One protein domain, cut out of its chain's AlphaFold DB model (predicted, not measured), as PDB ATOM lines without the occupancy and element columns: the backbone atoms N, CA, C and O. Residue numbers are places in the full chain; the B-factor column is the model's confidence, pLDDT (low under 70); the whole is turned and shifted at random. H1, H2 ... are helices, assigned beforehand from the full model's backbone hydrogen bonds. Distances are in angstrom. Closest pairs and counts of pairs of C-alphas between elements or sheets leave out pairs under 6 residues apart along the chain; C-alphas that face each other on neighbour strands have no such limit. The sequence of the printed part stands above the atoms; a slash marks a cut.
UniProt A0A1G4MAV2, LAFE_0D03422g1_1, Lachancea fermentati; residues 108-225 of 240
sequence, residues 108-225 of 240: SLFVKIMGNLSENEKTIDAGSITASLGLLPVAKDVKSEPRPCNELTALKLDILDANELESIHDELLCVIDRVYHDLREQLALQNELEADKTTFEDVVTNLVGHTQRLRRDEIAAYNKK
ATOM      1  N   SER A 108     343.439   3.366 -12.461       72.25
ATOM      2  CA  SER A 108     344.140   3.417 -11.171       72.25
ATOM      3  C   SER A 108     343.695   2.336 -10.178       72.25
ATOM      4  O   SER A 108     344.515   1.850  -9.393       72.25
ATOM      5  N   LEU A 109     342.426   1.918 -10.222       66.62
ATOM      6  CA  LEU A 109     341.905   0.829  -9.390       66.62
ATOM      7  C   LEU A 109     342.418  -0.535  -9.869       66.62
ATOM      8  O   LEU A 109     342.847  -1.352  -9.055       66.62
ATOM      9  N   PHE A 110     342.472  -0.740 -11.185       68.25
ATOM     10  CA  PHE A 110     343.026  -1.948 -11.793       68.25
ATOM     11  C   PHE A 110     344.514  -2.122 -11.454       68.25
ATOM     12  O   PHE A 110     344.932  -3.193 -11.013       68.25
ATOM     13  N   VAL A 111     345.302  -1.048 -11.555       75.19
ATOM     14  CA  VAL A 111     346.733  -1.060 -11.203       75.19
ATOM     15  C   VAL A 111     346.948  -1.405  -9.723       75.19
ATOM     16  O   VAL A 111     347.858  -2.169  -9.398       75.19
ATOM     17  N   LYS A 112     346.096  -0.906  -8.818       72.75
ATOM     18  CA  LYS A 112     346.164  -1.242  -7.384       72.75
ATOM     19  C   LYS A 112     345.804  -2.700  -7.097       72.75
ATOM     20  O   LYS A 112     346.467  -3.335  -6.279       72.75
ATOM     21  N   ILE A 113     344.790  -3.238  -7.772       67.25
ATOM     22  CA  ILE A 113     344.387  -4.643  -7.618       67.25
ATOM     23  C   ILE A 113     345.494  -5.578  -8.115       67.25
ATOM     24  O   ILE A 113     345.866  -6.514  -7.409       67.25
ATOM     25  N   MET A 114     346.079  -5.282  -9.278       65.31
ATOM     26  CA  MET A 114     347.207  -6.042  -9.824       65.31
ATOM     27  C   MET A 114     348.435  -5.997  -8.905       65.31
ATOM     28  O   MET A 114     349.073  -7.028  -8.688       65.31
ATOM     29  N   GLY A 115     348.733  -4.835  -8.311       68.94
ATOM     30  CA  GLY A 115     349.796  -4.703  -7.309       68.94
ATOM     31  C   GLY A 115     349.571  -5.613  -6.097       68.94
ATOM     32  O   GLY A 115     350.451  -6.393  -5.735       68.94
ATOM     33  N   ASN A 116     348.360  -5.606  -5.534       65.19
ATOM     34  CA  ASN A 116     348.012  -6.425  -4.368       65.19
ATOM     35  C   ASN A 116     348.008  -7.940  -4.651       65.19
ATOM     36  O   ASN A 116     348.369  -8.716  -3.763       65.19
ATOM     37  N   LEU A 117     347.641  -8.358  -5.869       61.78
ATOM     38  CA  LEU A 117     347.719  -9.759  -6.306       61.78
ATOM     39  C   LEU A 117     349.166 -10.244  -6.425       61.78
ATOM     40  O   LEU A 117     349.460 -11.383  -6.070       61.78
ATOM     41  N   SER A 118     350.067  -9.377  -6.895       59.88
ATOM     42  CA  SER A 118     351.476  -9.727  -7.092       59.88
ATOM     43  C   SER A 118     352.280  -9.823  -5.790       59.88
ATOM     44  O   SER A 118     353.247 -10.577  -5.726       59.88
ATOM     45  N   GLU A 119     351.881  -9.097  -4.740       60.34
ATOM     46  CA  GLU A 119     352.661  -9.006  -3.498       60.34
ATOM     47  C   GLU A 119     352.195  -9.959  -2.380       60.34
ATOM     48  O   GLU A 119     352.951 -10.201  -1.439       60.34
ATOM     49  N   ASN A 120     350.996 -10.557  -2.464       51.47
ATOM     50  CA  ASN A 120     350.418 -11.325  -1.352       51.47
ATOM     51  C   ASN A 120     349.953 -12.746  -1.724       51.47
ATOM     52  O   ASN A 120     348.762 -13.068  -1.733       51.47
ATOM     53  N   GLU A 121     350.912 -13.666  -1.861       53.00
ATOM     54  CA  GLU A 121     350.655 -15.119  -1.802       53.00
ATOM     55  C   GLU A 121     350.088 -15.570  -0.436       53.00
ATOM     56  O   GLU A 121     349.494 -16.643  -0.318       53.00
ATOM     57  N   LYS A 122     350.191 -14.743   0.611       50.59
ATOM     58  CA  LYS A 122     349.719 -15.068   1.964       50.59
ATOM     59  C   LYS A 122     348.298 -14.560   2.190       50.59
ATOM     60  O   LYS A 122     348.098 -13.374   2.408       50.59
ATOM     61  N   THR A 123     347.334 -15.483   2.121       47.84
ATOM     62  CA  THR A 123     346.021 -15.446   2.805       47.84
ATOM     63  C   THR A 123     345.477 -14.043   3.107       47.84
ATOM     64  O   THR A 123     345.419 -13.616   4.259       47.84
ATOM     65  N   ILE A 124     345.085 -13.318   2.061       51.53
ATOM     66  CA  ILE A 124     344.230 -12.140   2.192       51.53
ATOM     67  C   ILE A 124     342.819 -12.692   2.368       51.53
ATOM     68  O   ILE A 124     342.193 -13.138   1.410       51.53
ATOM     69  N   ASP A 125     342.393 -12.747   3.625       49.75
ATOM     70  CA  ASP A 125     341.008 -12.987   4.020       49.75
ATOM     71  C   ASP A 125     340.118 -11.928   3.344       49.75
ATOM     72  O   ASP A 125     340.557 -10.787   3.169       49.75
ATOM     73  N   ALA A 126     338.878 -12.277   2.992       48.47
ATOM     74  CA  ALA A 126     337.946 -11.444   2.213       48.47
ATOM     75  C   ALA A 126     337.715 -10.009   2.765       48.47
ATOM     76  O   ALA A 126     337.145  -9.163   2.093       48.47
ATOM     77  N   GLY A 127     338.183  -9.693   3.978       47.44
ATOM     78  CA  GLY A 127     338.160  -8.345   4.563       47.44
ATOM     79  C   GLY A 127     339.391  -7.460   4.301       47.44
ATOM     80  O   GLY A 127     339.447  -6.346   4.814       47.44
ATOM     81  N   SER A 128     340.411  -7.925   3.576       53.38
ATOM     82  CA  SER A 128     341.672  -7.171   3.419       53.38
ATOM     83  C   SER A 128     341.699  -6.259   2.173       53.38
ATOM     84  O   SER A 128     342.405  -5.245   2.154       53.38
ATOM     85  N   ILE A 129     340.842  -6.501   1.172       55.56
ATOM     86  CA  ILE A 129     340.675  -5.588   0.021       55.56
ATOM     87  C   ILE A 129     339.821  -4.372   0.403       55.56
ATOM     88  O   ILE A 129     340.206  -3.235   0.138       55.56
ATOM     89  N   THR A 130     338.724  -4.589   1.132       55.19
ATOM     90  CA  THR A 130     337.916  -3.510   1.733       55.19
ATOM     91  C   THR A 130     338.768  -2.608   2.632       55.19
ATOM     92  O   THR A 130     338.749  -1.384   2.486       55.19
ATOM     93  N   ALA A 131     339.646  -3.198   3.452       53.91
ATOM     94  CA  ALA A 131     340.602  -2.456   4.274       53.91
ATOM     95  C   ALA A 131     341.650  -1.658   3.464       53.91
ATOM     96  O   ALA A 131     342.003  -0.546   3.859       53.91
ATOM     97  N   SER A 132     342.138  -2.178   2.331       54.34
ATOM     98  CA  SER A 132     343.122  -1.479   1.479       54.34
ATOM     99  C   SER A 132     342.504  -0.404   0.573       54.34
ATOM    100  O   SER A 132     343.199   0.536   0.180       54.34
ATOM    101  N   LEU A 133     341.194  -0.471   0.320       56.47
ATOM    102  CA  LEU A 133     340.405   0.600  -0.300       56.47
ATOM    103  C   LEU A 133     339.922   1.661   0.710       56.47
ATOM    104  O   LEU A 133     339.358   2.674   0.302       56.47
ATOM    105  N   GLY A 134     340.171   1.469   2.012       49.50
ATOM    106  CA  GLY A 134     339.736   2.383   3.075       49.50
ATOM    107  C   GLY A 134     338.232   2.331   3.367       49.50
ATOM    108  O   GLY A 134     337.702   3.244   3.999       49.50
ATOM    109  N   LEU A 135     337.546   1.283   2.910       51.62
ATOM    110  CA  LEU A 135     336.112   1.089   3.077       51.62
ATOM    111  C   LEU A 135     335.878   0.148   4.262       51.62
ATOM    112  O   LEU A 135     336.470  -0.930   4.346       51.62
ATOM    113  N   LEU A 136     335.055   0.579   5.224       50.16
ATOM    114  CA  LEU A 136     334.718  -0.258   6.373       50.16
ATOM    115  C   LEU A 136     334.016  -1.534   5.876       50.16
ATOM    116  O   LEU A 136     333.074  -1.422   5.094       50.16
ATOM    117  N   PRO A 137     334.413  -2.729   6.345       46.19
ATOM    118  CA  PRO A 137     333.701  -3.954   6.017       46.19
ATOM    119  C   PRO A 137     332.328  -3.909   6.697       46.19
ATOM    120  O   PRO A 137     332.224  -4.082   7.916       46.19
ATOM    121  N   VAL A 138     331.276  -3.637   5.927       47.84
ATOM    122  CA  VAL A 138     329.902  -3.735   6.422       47.84
ATOM    123  C   VAL A 138     329.513  -5.210   6.485       47.84
ATOM    124  O   VAL A 138     329.932  -6.041   5.680       47.84
ATOM    125  N   ALA A 139     328.816  -5.544   7.564       44.06
ATOM    126  CA  ALA A 139     328.616  -6.893   8.047       44.06
ATOM    127  C   ALA A 139     327.971  -7.823   7.009       44.06
ATOM    128  O   ALA A 139     326.949  -7.519   6.400       44.06
ATOM    129  N   LYS A 140     328.571  -9.010   6.913       49.84
ATOM    130  CA  LYS A 140     328.033 -10.243   6.339       49.84
ATOM    131  C   LYS A 140     326.582 -10.475   6.783       49.84
ATOM    132  O   LYS A 140     326.386 -11.086   7.824       49.84
ATOM    133  N   ASP A 141     325.583 -10.031   6.027       39.69
ATOM    134  CA  ASP A 141     324.225 -10.586   6.177       39.69
ATOM    135  C   ASP A 141     323.284 -10.396   4.979       39.69
ATOM    136  O   ASP A 141     322.101 -10.732   5.061       39.69
ATOM    137  N   VAL A 142     323.774  -9.950   3.820       45.81
ATOM    138  CA  VAL A 142     322.922  -9.902   2.627       45.81
ATOM    139  C   VAL A 142     323.057 -11.216   1.859       45.81
ATOM    140  O   VAL A 142     323.935 -11.403   1.025       45.81
ATOM    141  N   LYS A 143     322.151 -12.155   2.159       44.56
ATOM    142  CA  LYS A 143     321.857 -13.362   1.361       44.56
ATOM    143  C   LYS A 143     321.214 -13.019   0.002       44.56
ATOM    144  O   LYS A 143     320.263 -13.683  -0.406       44.56
ATOM    145  N   SER A 144     321.652 -11.965  -0.675       48.12
ATOM    146  CA  SER A 144     321.285 -11.756  -2.071       48.12
ATOM    147  C   SER A 144     322.417 -12.311  -2.908       48.12
ATOM    148  O   SER A 144     323.566 -11.906  -2.734       48.12
ATOM    149  N   GLU A 145     322.110 -13.249  -3.799       53.41
ATOM    150  CA  GLU A 145     323.044 -13.538  -4.879       53.41
ATOM    151  C   GLU A 145     323.373 -12.210  -5.576       53.41
ATOM    152  O   GLU A 145     322.441 -11.481  -5.932       53.41
ATOM    153  N   PRO A 146     324.660 -11.840  -5.685       56.12
ATOM    154  CA  PRO A 146     325.039 -10.578  -6.299       56.12
ATOM    155  C   PRO A 146     324.579 -10.592  -7.757       56.12
ATOM    156  O   PRO A 146     324.824 -11.572  -8.473       56.12
ATOM    157  N   ARG A 147     323.909  -9.523  -8.195       60.06
ATOM    158  CA  ARG A 147     323.510  -9.362  -9.593       60.06
ATOM    159  C   ARG A 147     324.745  -9.439 -10.495       60.06
ATOM    160  O   ARG A 147     325.833  -8.995 -10.108       60.06
ATOM    161  N   PRO A 148     324.610  -9.987 -11.711       59.88
ATOM    162  CA  PRO A 148     325.710 -10.022 -12.663       59.88
ATOM    163  C   PRO A 148     326.198  -8.597 -12.984       59.88
ATOM    164  O   PRO A 148     325.391  -7.680 -13.136       59.88
ATOM    165  N   CYS A 149     327.517  -8.405 -13.146       57.94
ATOM    166  CA  CYS A 149     328.170  -7.100 -13.395       57.94
ATOM    167  C   CYS A 149     327.502  -6.240 -14.487       57.94
ATOM    168  O   CYS A 149     327.555  -5.008 -14.462       57.94
ATOM    169  N   ASN A 150     326.882  -6.899 -15.466       57.12
ATOM    170  CA  ASN A 150     326.216  -6.270 -16.604       57.12
ATOM    171  C   ASN A 150     324.962  -5.481 -16.193       57.12
ATOM    172  O   ASN A 150     324.591  -4.519 -16.857       57.12
ATOM    173  N   GLU A 151     324.319  -5.863 -15.091       61.28
ATOM    174  CA  GLU A 151     323.139  -5.173 -14.571       61.28
ATOM    175  C   GLU A 151     323.534  -3.936 -13.757       61.28
ATOM    176  O   GLU A 151     322.899  -2.892 -13.891       61.28
ATOM    177  N   LEU A 152     324.634  -4.012 -12.999       60.66
ATOM    178  CA  LEU A 152     325.177  -2.895 -12.213       60.66
ATOM    179  C   LEU A 152     325.698  -1.751 -13.095       60.66
ATOM    180  O   LEU A 152     325.520  -0.579 -12.774       60.66
ATOM    181  N   THR A 153     326.298  -2.077 -14.241       60.53
ATOM    182  CA  THR A 153     326.824  -1.087 -15.202       60.53
ATOM    183  C   THR A 153     325.735  -0.336 -15.975       60.53
ATOM    184  O   THR A 153     326.005   0.728 -16.534       60.53
ATOM    185  N   ALA A 154     324.500  -0.847 -15.990       62.78
ATOM    186  CA  ALA A 154     323.366  -0.237 -16.685       62.78
ATOM    187  C   ALA A 154     322.555   0.747 -15.814       62.78
ATOM    188  O   ALA A 154     321.648   1.416 -16.324       62.78
ATOM    189  N   LEU A 155     322.857   0.853 -14.514       65.38
ATOM    190  CA  LEU A 155     322.124   1.711 -13.583       65.38
ATOM    191  C   LEU A 155     322.519   3.189 -13.721       65.38
ATOM    192  O   LEU A 155     323.687   3.570 -13.654       65.38
ATOM    193  N   LYS A 156     321.508   4.052 -13.884       64.50
ATOM    194  CA  LYS A 156     321.673   5.511 -13.860       64.50
ATOM    195  C   LYS A 156     321.761   5.988 -12.411       64.50
ATOM    196  O   LYS A 156     320.738   6.156 -11.754       64.50
ATOM    197  N   LEU A 157     322.985   6.230 -11.954       66.94
ATOM    198  CA  LEU A 157     323.313   6.654 -10.587       66.94
ATOM    199  C   LEU A 157     322.646   7.980 -10.169       66.94
ATOM    200  O   LEU A 157     322.382   8.183  -8.991       66.94
ATOM    201  N   ASP A 158     322.311   8.851 -11.125       65.69
ATOM    202  CA  ASP A 158     321.755  10.190 -10.858       65.69
ATOM    203  C   ASP A 158     320.292  10.192 -10.371       65.69
ATOM    204  O   ASP A 158     319.762  11.241 -10.007       65.69
ATOM    205  N   ILE A 159     319.611   9.041 -10.407       75.12
ATOM    206  CA  ILE A 159     318.173   8.911 -10.100       75.12
ATOM    207  C   ILE A 159     317.952   8.169  -8.767       75.12
ATOM    208  O   ILE A 159     316.819   8.039  -8.312       75.12
ATOM    209  N   LEU A 160     319.022   7.686  -8.135       70.31
ATOM    210  CA  LEU A 160     318.927   6.772  -7.003       70.31
ATOM    211  C   LEU A 160     318.777   7.478  -5.652       70.31
ATOM    212  O   LEU A 160     319.418   8.498  -5.395       70.31
ATOM    213  N   ASP A 161     317.964   6.889  -4.772       77.94
ATOM    214  CA  ASP A 161     317.853   7.314  -3.374       77.94
ATOM    215  C   ASP A 161     319.099   6.890  -2.569       77.94
ATOM    216  O   ASP A 161     319.789   5.927  -2.915       77.94
ATOM    217  N   ALA A 162     319.397   7.587  -1.470       75.44
ATOM    218  CA  ALA A 162     320.627   7.381  -0.695       75.44
ATOM    219  C   ALA A 162     320.763   5.945  -0.149       75.44
ATOM    220  O   ALA A 162     321.857   5.388  -0.145       75.44
ATOM    221  N   ASN A 163     319.648   5.316   0.239       73.50
ATOM    222  CA  ASN A 163     319.635   3.933   0.730       73.50
ATOM    223  C   ASN A 163     319.869   2.907  -0.393       73.50
ATOM    224  O   ASN A 163     320.486   1.866  -0.181       73.50
ATOM    225  N   GLU A 164     319.374   3.193  -1.598       75.31
ATOM    226  CA  GLU A 164     319.594   2.342  -2.771       75.31
ATOM    227  C   GLU A 164     321.045   2.454  -3.252       75.31
ATOM    228  O   GLU A 164     321.628   1.471  -3.705       75.31
ATOM    229  N   LEU A 165     321.653   3.633  -3.090       78.19
ATOM    230  CA  LEU A 165     323.055   3.869  -3.413       78.19
ATOM    231  C   LEU A 165     323.999   3.089  -2.486       78.19
ATOM    232  O   LEU A 165     324.951   2.484  -2.975       78.19
ATOM    233  N   GLU A 166     323.721   3.061  -1.179       76.94
ATOM    234  CA  GLU A 166     324.476   2.234  -0.223       76.94
ATOM    235  C   GLU A 166     324.342   0.740  -0.552       76.94
ATOM    236  O   GLU A 166     325.346   0.032  -0.623       76.94
ATOM    237  N   SER A 167     323.132   0.270  -0.874       77.31
ATOM    238  CA  SER A 167     322.921  -1.128  -1.274       77.31
ATOM    239  C   SER A 167     323.694  -1.507  -2.543       77.31
ATOM    240  O   SER A 167     324.239  -2.608  -2.609       77.31
ATOM    241  N   ILE A 168     323.734  -0.635  -3.556       78.44
ATOM    242  CA  ILE A 168     324.480  -0.900  -4.796       78.44
ATOM    243  C   ILE A 168     325.984  -0.848  -4.553       78.44
ATOM    244  O   ILE A 168     326.728  -1.618  -5.155       78.44
ATOM    245  N   HIS A 169     326.443   0.049  -3.685       79.00
ATOM    246  CA  HIS A 169     327.847   0.120  -3.308       79.00
ATOM    247  C   HIS A 169     328.310  -1.185  -2.642       79.00
ATOM    248  O   HIS A 169     329.346  -1.731  -3.022       79.00
ATOM    249  N   ASP A 170     327.523  -1.723  -1.712       77.81
ATOM    250  CA  ASP A 170     327.836  -2.991  -1.047       77.81
ATOM    251  C   ASP A 170     327.777  -4.179  -2.019       77.81
ATOM    252  O   ASP A 170     328.629  -5.071  -1.978       77.81
ATOM    253  N   GLU A 171     326.823  -4.167  -2.952       80.50
ATOM    254  CA  GLU A 171     326.736  -5.162  -4.022       80.50
ATOM    255  C   GLU A 171     327.951  -5.093  -4.963       80.50
ATOM    256  O   GLU A 171     328.529  -6.126  -5.307       80.50
ATOM    257  N   LEU A 172     328.400  -3.885  -5.317       77.75
ATOM    258  CA  LEU A 172     329.597  -3.668  -6.127       77.75
ATOM    259  C   LEU A 172     330.851  -4.192  -5.420       77.75
ATOM    260  O   LEU A 172     331.681  -4.834  -6.061       77.75
ATOM    261  N   LEU A 173     330.984  -3.960  -4.112       78.56
ATOM    262  CA  LEU A 173     332.089  -4.513  -3.329       78.56
ATOM    263  C   LEU A 173     332.072  -6.044  -3.331       78.56
ATOM    264  O   LEU A 173     333.103  -6.656  -3.602       78.56
ATOM    265  N   CYS A 174     330.906  -6.662  -3.136       78.00
ATOM    266  CA  CYS A 174     330.771  -8.121  -3.195       78.00
ATOM    267  C   CYS A 174     331.156  -8.680  -4.574       78.00
ATOM    268  O   CYS A 174     331.800  -9.727  -4.676       78.00
ATOM    269  N   VAL A 175     330.776  -7.980  -5.644       80.50
ATOM    270  CA  VAL A 175     331.138  -8.346  -7.016       80.50
ATOM    271  C   VAL A 175     332.642  -8.197  -7.254       80.50
ATOM    272  O   VAL A 175     333.248  -9.095  -7.838       80.50
ATOM    273  N   ILE A 176     333.261  -7.115  -6.778       80.94
ATOM    274  CA  ILE A 176     334.714  -6.908  -6.869       80.94
ATOM    275  C   ILE A 176     335.464  -8.025  -6.132       80.94
ATOM    276  O   ILE A 176     336.404  -8.590  -6.692       80.94
ATOM    277  N   ASP A 177     335.028  -8.387  -4.925       77.50
ATOM    278  CA  ASP A 177     335.645  -9.463  -4.141       77.50
ATOM    279  C   ASP A 177     335.520 -10.824  -4.841       77.50
ATOM    280  O   ASP A 177     336.475 -11.606  -4.871       77.50
ATOM    281  N   ARG A 178     334.370 -11.099  -5.467       79.00
ATOM    282  CA  ARG A 178     334.176 -12.314  -6.268       79.00
ATOM    283  C   ARG A 178     335.113 -12.350  -7.474       79.00
ATOM    284  O   ARG A 178     335.822 -13.333  -7.656       79.00
ATOM    285  N   VAL A 179     335.164 -11.270  -8.257       80.44
ATOM    286  CA  VAL A 179     336.055 -11.168  -9.426       80.44
ATOM    287  C   VAL A 179     337.519 -11.313  -9.012       80.44
ATOM    288  O   VAL A 179     338.302 -11.946  -9.715       80.44
ATOM    289  N   TYR A 180     337.899 -10.772  -7.855       80.50
ATOM    290  CA  TYR A 180     339.243 -10.943  -7.314       80.50
ATOM    291  C   TYR A 180     339.561 -12.408  -6.991       80.50
ATOM    292  O   TYR A 180     340.652 -12.890  -7.309       80.50
ATOM    293  N   HIS A 181     338.625 -13.122  -6.364       77.94
ATOM    294  CA  HIS A 181     338.782 -14.548  -6.092       77.94
ATOM    295  C   HIS A 181     338.915 -15.362  -7.382       77.94
ATOM    296  O   HIS A 181     339.854 -16.153  -7.485       77.94
ATOM    297  N   ASP A 182     338.059 -15.101  -8.369       79.50
ATOM    298  CA  ASP A 182     338.094 -15.773  -9.669       79.50
ATOM    299  C   ASP A 182     339.432 -15.511 -10.390       79.50
ATOM    300  O   ASP A 182     340.072 -16.439 -10.885       79.50
ATOM    301  N   LEU A 183     339.922 -14.264 -10.380       82.31
ATOM    302  CA  LEU A 183     341.229 -13.907 -10.946       82.31
ATOM    303  C   LEU A 183     342.380 -14.644 -10.261       82.31
ATOM    304  O   LEU A 183     343.318 -15.089 -10.923       82.31
ATOM    305  N   ARG A 184     342.327 -14.783  -8.934       81.81
ATOM    306  CA  ARG A 184     343.359 -15.495  -8.177       81.81
ATOM    307  C   ARG A 184     343.366 -16.989  -8.499       81.81
ATOM    308  O   ARG A 184     344.444 -17.568  -8.621       81.81
ATOM    309  N   GLU A 185     342.195 -17.605  -8.629       84.69
ATOM    310  CA  GLU A 185     342.071 -19.012  -9.019       84.69
ATOM    311  C   GLU A 185     342.590 -19.237 -10.444       84.69
ATOM    312  O   GLU A 185     343.409 -20.128 -10.670       84.69
ATOM    313  N   GLN A 186     342.208 -18.372 -11.386       85.81
ATOM    314  CA  GLN A 186     342.705 -18.427 -12.761       85.81
ATOM    315  C   GLN A 186     344.223 -18.246 -12.843       85.81
ATOM    316  O   GLN A 186     344.879 -18.954 -13.603       85.81
ATOM    317  N   LEU A 187     344.797 -17.347 -12.040       88.00
ATOM    318  CA  LEU A 187     346.244 -17.146 -11.990       88.00
ATOM    319  C   LEU A 187     346.971 -18.367 -11.404       88.00
ATOM    320  O   LEU A 187     348.034 -18.743 -11.892       88.00
ATOM    321  N   ALA A 188     346.389 -19.023 -10.397       85.25
ATOM    322  CA  ALA A 188     346.931 -20.274  -9.870       85.25
ATOM    323  C   ALA A 188     346.915 -21.389 -10.930       85.25
ATOM    324  O   ALA A 188     347.934 -22.052 -11.125       85.25
ATOM    325  N   LEU A 189     345.804 -21.538 -11.662       91.69
ATOM    326  CA  LEU A 189     345.688 -22.486 -12.776       91.69
ATOM    327  C   LEU A 189     346.673 -22.171 -13.905       91.69
ATOM    328  O   LEU A 189     347.284 -23.078 -14.464       91.69
ATOM    329  N   GLN A 190     346.863 -20.892 -14.231       90.75
ATOM    330  CA  GLN A 190     347.842 -20.481 -15.233       90.75
ATOM    331  C   GLN A 190     349.258 -20.895 -14.821       90.75
ATOM    332  O   GLN A 190     349.982 -21.466 -15.634       90.75
ATOM    333  N   ASN A 191     349.639 -20.660 -13.564       91.38
ATOM    334  CA  ASN A 191     350.954 -21.047 -13.057       91.38
ATOM    335  C   ASN A 191     351.158 -22.571 -13.079       91.38
ATOM    336  O   ASN A 191     352.253 -23.038 -13.399       91.38
ATOM    337  N   GLU A 192     350.120 -23.352 -12.769       94.00
ATOM    338  CA  GLU A 192     350.158 -24.816 -12.865       94.00
ATOM    339  C   GLU A 192     350.346 -25.275 -14.319       94.00
ATOM    340  O   GLU A 192     351.237 -26.074 -14.605       94.00
ATOM    341  N   LEU A 193     349.594 -24.699 -15.260       94.50
ATOM    342  CA  LEU A 193     349.733 -24.995 -16.688       94.50
ATOM    343  C   LEU A 193     351.098 -24.578 -17.248       94.50
ATOM    344  O   LEU A 193     351.648 -25.262 -18.114       94.50
ATOM    345  N   GLU A 194     351.659 -23.466 -16.776       93.94
ATOM    346  CA  GLU A 194     353.012 -23.043 -17.136       93.94
ATOM    347  C   GLU A 194     354.058 -24.026 -16.601       93.94
ATOM    348  O   GLU A 194     354.961 -24.416 -17.348       93.94
ATOM    349  N   ALA A 195     353.910 -24.496 -15.359       93.94
ATOM    350  CA  ALA A 195     354.766 -25.540 -14.810       93.94
ATOM    351  C   ALA A 195     354.673 -26.822 -15.653       93.94
ATOM    352  O   ALA A 195     355.697 -27.304 -16.144       93.94
ATOM    353  N   ASP A 196     353.466 -27.313 -15.932       95.75
ATOM    354  CA  ASP A 196     353.247 -28.495 -16.769       95.75
ATOM    355  C   ASP A 196     353.871 -28.333 -18.156       95.75
ATOM    356  O   ASP A 196     354.618 -29.204 -18.612       95.75
ATOM    357  N   LYS A 197     353.658 -27.186 -18.806       96.31
ATOM    358  CA  LYS A 197     354.277 -26.870 -20.096       96.31
ATOM    359  C   LYS A 197     355.799 -27.005 -20.037       96.31
ATOM    360  O   LYS A 197     356.367 -27.671 -20.903       96.31
ATOM    361  N   THR A 198     356.453 -26.417 -19.034       94.62
ATOM    362  CA  THR A 198     357.918 -26.519 -18.907       94.62
ATOM    363  C   THR A 198     358.376 -27.965 -18.718       94.62
ATOM    364  O   THR A 198     359.341 -28.391 -19.353       94.62
ATOM    365  N   THR A 199     357.640 -28.772 -17.945       95.19
ATOM    366  CA  THR A 199     357.972 -30.197 -17.788       95.19
ATOM    367  C   THR A 199     357.835 -30.973 -19.099       95.19
ATOM    368  O   THR A 199     358.691 -31.802 -19.417       95.19
ATOM    369  N   PHE A 200     356.808 -30.686 -19.906       96.75
ATOM    370  CA  PHE A 200     356.645 -31.314 -21.216       96.75
ATOM    371  C   PHE A 200     357.742 -30.890 -22.190       96.75
ATOM    372  O   PHE A 200     358.275 -31.740 -22.907       96.75
ATOM    373  N   GLU A 201     358.122 -29.614 -22.198       97.00
ATOM    374  CA  GLU A 201     359.238 -29.111 -23.005       97.00
ATOM    375  C   GLU A 201     360.557 -29.810 -22.639       97.00
ATOM    376  O   GLU A 201     361.292 -30.246 -23.533       97.00
ATOM    377  N   ASP A 202     360.822 -30.021 -21.350       95.50
ATOM    378  CA  ASP A 202     361.997 -30.754 -20.872       95.50
ATOM    379  C   ASP A 202     361.971 -32.229 -21.288       95.50
ATOM    380  O   ASP A 202     362.973 -32.769 -21.777       95.50
ATOM    381  N   VAL A 203     360.825 -32.901 -21.147       96.69
ATOM    382  CA  VAL A 203     360.657 -34.296 -21.582       96.69
ATOM    383  C   VAL A 203     360.876 -34.421 -23.088       96.69
ATOM    384  O   VAL A 203     361.631 -35.297 -23.521       96.69
ATOM    385  N   VAL A 204     360.286 -33.532 -23.891       96.19
ATOM    386  CA  VAL A 204     360.462 -33.512 -25.350       96.19
ATOM    387  C   VAL A 204     361.921 -33.260 -25.710       96.19
ATOM    388  O   VAL A 204     362.484 -33.990 -26.528       96.19
ATOM    389  N   THR A 205     362.572 -32.292 -25.066       94.62
ATOM    390  CA  THR A 205     363.987 -31.973 -25.304       94.62
ATOM    391  C   THR A 205     364.886 -33.163 -24.972       94.62
ATOM    392  O   THR A 205     365.780 -33.505 -25.753       94.62
ATOM    393  N   ASN A 206     364.611 -33.864 -23.870       95.44
ATOM    394  CA  ASN A 206     365.322 -35.084 -23.490       95.44
ATOM    395  C   ASN A 206     365.113 -36.216 -24.503       95.44
ATOM    396  O   ASN A 206     366.077 -36.884 -24.891       95.44
ATOM    397  N   LEU A 207     363.880 -36.415 -24.974       95.88
ATOM    398  CA  LEU A 207     363.550 -37.448 -25.954       95.88
ATOM    399  C   LEU A 207     364.222 -37.170 -27.307       95.88
ATOM    400  O   LEU A 207     364.837 -38.057 -27.908       95.88
ATOM    401  N   VAL A 208     364.175 -35.919 -27.764       95.94
ATOM    402  CA  VAL A 208     364.859 -35.460 -28.979       95.94
ATOM    403  C   VAL A 208     366.376 -35.611 -28.826       95.94
ATOM    404  O   VAL A 208     367.036 -36.148 -29.716       95.94
ATOM    405  N   GLY A 209     366.944 -35.229 -27.682       95.62
ATOM    406  CA  GLY A 209     368.366 -35.413 -27.395       95.62
ATOM    407  C   GLY A 209     368.790 -36.886 -27.402       95.62
ATOM    408  O   GLY A 209     369.826 -37.235 -27.980       95.62
ATOM    409  N   HIS A 210     367.981 -37.770 -26.813       95.50
ATOM    410  CA  HIS A 210     368.245 -39.208 -26.784       95.50
ATOM    411  C   HIS A 210     368.164 -39.835 -28.180       95.50
ATOM    412  O   HIS A 210     369.085 -40.544 -28.584       95.50
ATOM    413  N   THR A 211     367.121 -39.526 -28.952       95.19
ATOM    414  CA  THR A 211     366.951 -40.038 -30.325       95.19
ATOM    415  C   THR A 211     368.048 -39.542 -31.266       95.19
ATOM    416  O   THR A 211     368.576 -40.317 -32.065       95.19
ATOM    417  N   GLN A 212     368.478 -38.283 -31.139       95.31
ATOM    418  CA  GLN A 212     369.629 -37.770 -31.880       95.31
ATOM    419  C   GLN A 212     370.926 -38.495 -31.506       95.31
ATOM    420  O   GLN A 212     371.720 -38.815 -32.394       95.31
ATOM    421  N   ARG A 213     371.153 -38.773 -30.215       94.50
ATOM    422  CA  ARG A 213     372.319 -39.546 -29.760       94.50
ATOM    423  C   ARG A 213     372.287 -40.966 -30.319       94.50
ATOM    424  O   ARG A 213     373.271 -41.378 -30.923       94.50
ATOM    425  N   LEU A 214     371.148 -41.648 -30.216       95.50
ATOM    426  CA  LEU A 214     370.943 -42.986 -30.771       95.50
ATOM    427  C   LEU A 214     371.258 -43.011 -32.272       95.50
ATOM    428  O   LEU A 214     372.067 -43.815 -32.722       95.50
ATOM    429  N   ARG A 215     370.722 -42.050 -33.034       94.12
ATOM    430  CA  ARG A 215     370.993 -41.911 -34.470       94.12
ATOM    431  C   ARG A 215     372.478 -41.678 -34.764       94.12
ATOM    432  O   ARG A 215     373.011 -42.226 -35.727       94.12
ATOM    433  N   ARG A 216     373.169 -40.862 -33.959       93.88
ATOM    434  CA  ARG A 216     374.623 -40.646 -34.095       93.88
ATOM    435  C   ARG A 216     375.404 -41.932 -33.831       93.88
ATOM    436  O   ARG A 216     376.333 -42.223 -34.585       93.88
ATOM    437  N   ASP A 217     375.015 -42.695 -32.816       94.00
ATOM    438  CA  ASP A 217     375.647 -43.967 -32.460       94.00
ATOM    439  C   ASP A 217     375.392 -45.040 -33.528       94.00
ATOM    440  O   ASP A 217     376.315 -45.764 -33.907       94.00
ATOM    441  N   GLU A 218     374.186 -45.088 -34.098       93.94
ATOM    442  CA  GLU A 218     373.841 -45.942 -35.238       93.94
ATOM    443  C   GLU A 218     374.681 -45.604 -36.473       93.94
ATOM    444  O   GLU A 218     375.278 -46.500 -37.074       93.94
ATOM    445  N   ILE A 219     374.801 -44.317 -36.824       89.62
ATOM    446  CA  ILE A 219     375.660 -43.857 -37.926       89.62
ATOM    447  C   ILE A 219     377.123 -44.227 -37.652       89.62
ATOM    448  O   ILE A 219     377.819 -44.705 -38.551       89.62
ATOM    449  N   ALA A 220     377.609 -44.046 -36.422       90.00
ATOM    450  CA  ALA A 220     378.970 -44.414 -36.042       90.00
ATOM    451  C   ALA A 220     379.201 -45.933 -36.134       90.00
ATOM    452  O   ALA A 220     380.227 -46.371 -36.660       90.00
ATOM    453  N   ALA A 221     378.243 -46.745 -35.682       88.88
ATOM    454  CA  ALA A 221     378.295 -48.200 -35.771       88.88
ATOM    455  C   ALA A 221     378.242 -48.686 -37.228       88.88
ATOM    456  O   ALA A 221     379.020 -49.567 -37.607       88.88
ATOM    457  N   TYR A 222     377.384 -48.084 -38.056       90.00
ATOM    458  CA  TYR A 222     377.304 -48.338 -39.493       90.00
ATOM    459  C   TYR A 222     378.628 -47.992 -40.186       90.00
ATOM    460  O   TYR A 222     379.213 -48.840 -40.861       90.00
ATOM    461  N   ASN A 223     379.174 -46.798 -39.932       83.00
ATOM    462  CA  ASN A 223     380.465 -46.359 -40.465       83.00
ATOM    463  C   ASN A 223     381.632 -47.222 -39.976       83.00
ATOM    464  O   ASN A 223     382.590 -47.416 -40.714       83.00
ATOM    465  N   LYS A 224     381.575 -47.775 -38.760       83.69
ATOM    466  CA  LYS A 224     382.595 -48.705 -38.248       83.69
ATOM    467  C   LYS A 224     382.529 -50.070 -38.940       83.69
ATOM    468  O   LYS A 224     383.573 -50.654 -39.213       83.69
ATOM    469  N   LYS A 225     381.324 -50.576 -39.227       81.75
ATOM    470  CA  LYS A 225     381.103 -51.873 -39.900       81.75
ATOM    471  C   LYS A 225     381.346 -51.810 -41.410       81.75
ATOM    472  O   LYS A 225     381.875 -52.758 -41.981       81.75
TER     473      LYS A 225
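What this domain is: This is residues 108 to 225 of the 240 residues of the protein "LAFE_0D03422g1_1" of Lachancea fermentati (UniProt A0A1G4MAV2). One very long helix, H4, runs the full length of a rod, and near its first end three short helices and their links gather loosely round it. H1 and H2 lie to one side of this part of H4 and H3 to the other, with the long link of residues 133 to 148 passing round H4 between H2 and H3; residues 188 to 225 of H4 stick out as a bare arm. The printed part has 118 residues with four named helices, in the order H1, H2, H3, H4, and no named strand: the class is all helix. The whole is extended, with a radius of gyration of the C-alphas of 26.6 A and spans of 94 by 30 by 29 A.

Where its parts are: H4, residues 162 to 225, measures 93.3 A from C-alpha 162 at (320.627, 7.381, -0.695) to C-alpha 225 at (381.103, -51.873, -39.900). H1, residues 108 to 119, begins with C-alpha 108 at (344.140, 3.417, -11.171) and is 16.9 A long. H2 is residues 128 to 132, 6.2 A, and H3 residues 149 to 152, 5.3 A.

How they stand to each other: H3 and H4 only just touch, with 3 pairs of C-alphas within 8 A, through residues 168 to 175 of H4 alone; the closest C-alphas are those of Cys 149 and Val 175, 7.1 A apart. H2 is close to H4 but not clearly touching, the closest C-alphas being those of Ile 129 and Asp 177 at 7.6 A. H1 is also close to H4 but not clearly touching, with the C-alphas of Leu 117 and Arg 184 closest at 7.4 A. H1 and H4 stand at a steep tilt of 51 degrees and run the same way. H1 and H2 are near each other, with 5 pairs of C-alphas within 10 A, while H1 and H3 are apart. In H1, H2 and H4 every O i to N i+4 pair is within hydrogen-bond range; H3 is too short for such a pair, and its one O i to N i+3 pair is within range.

The domain as a whole: The two C-alphas farthest apart are those of Asp 161 and Lys 225, 94.0 A. Without the free stretch, the body of 80 residues spans 40 by 24 by 23 A. The printed part has no cut; the link from H2 to H3 is long, and the other two are short. The mean pLDDT of the printed part is 74.0, and residues 109 to 110 and 113 to 158 are under 70.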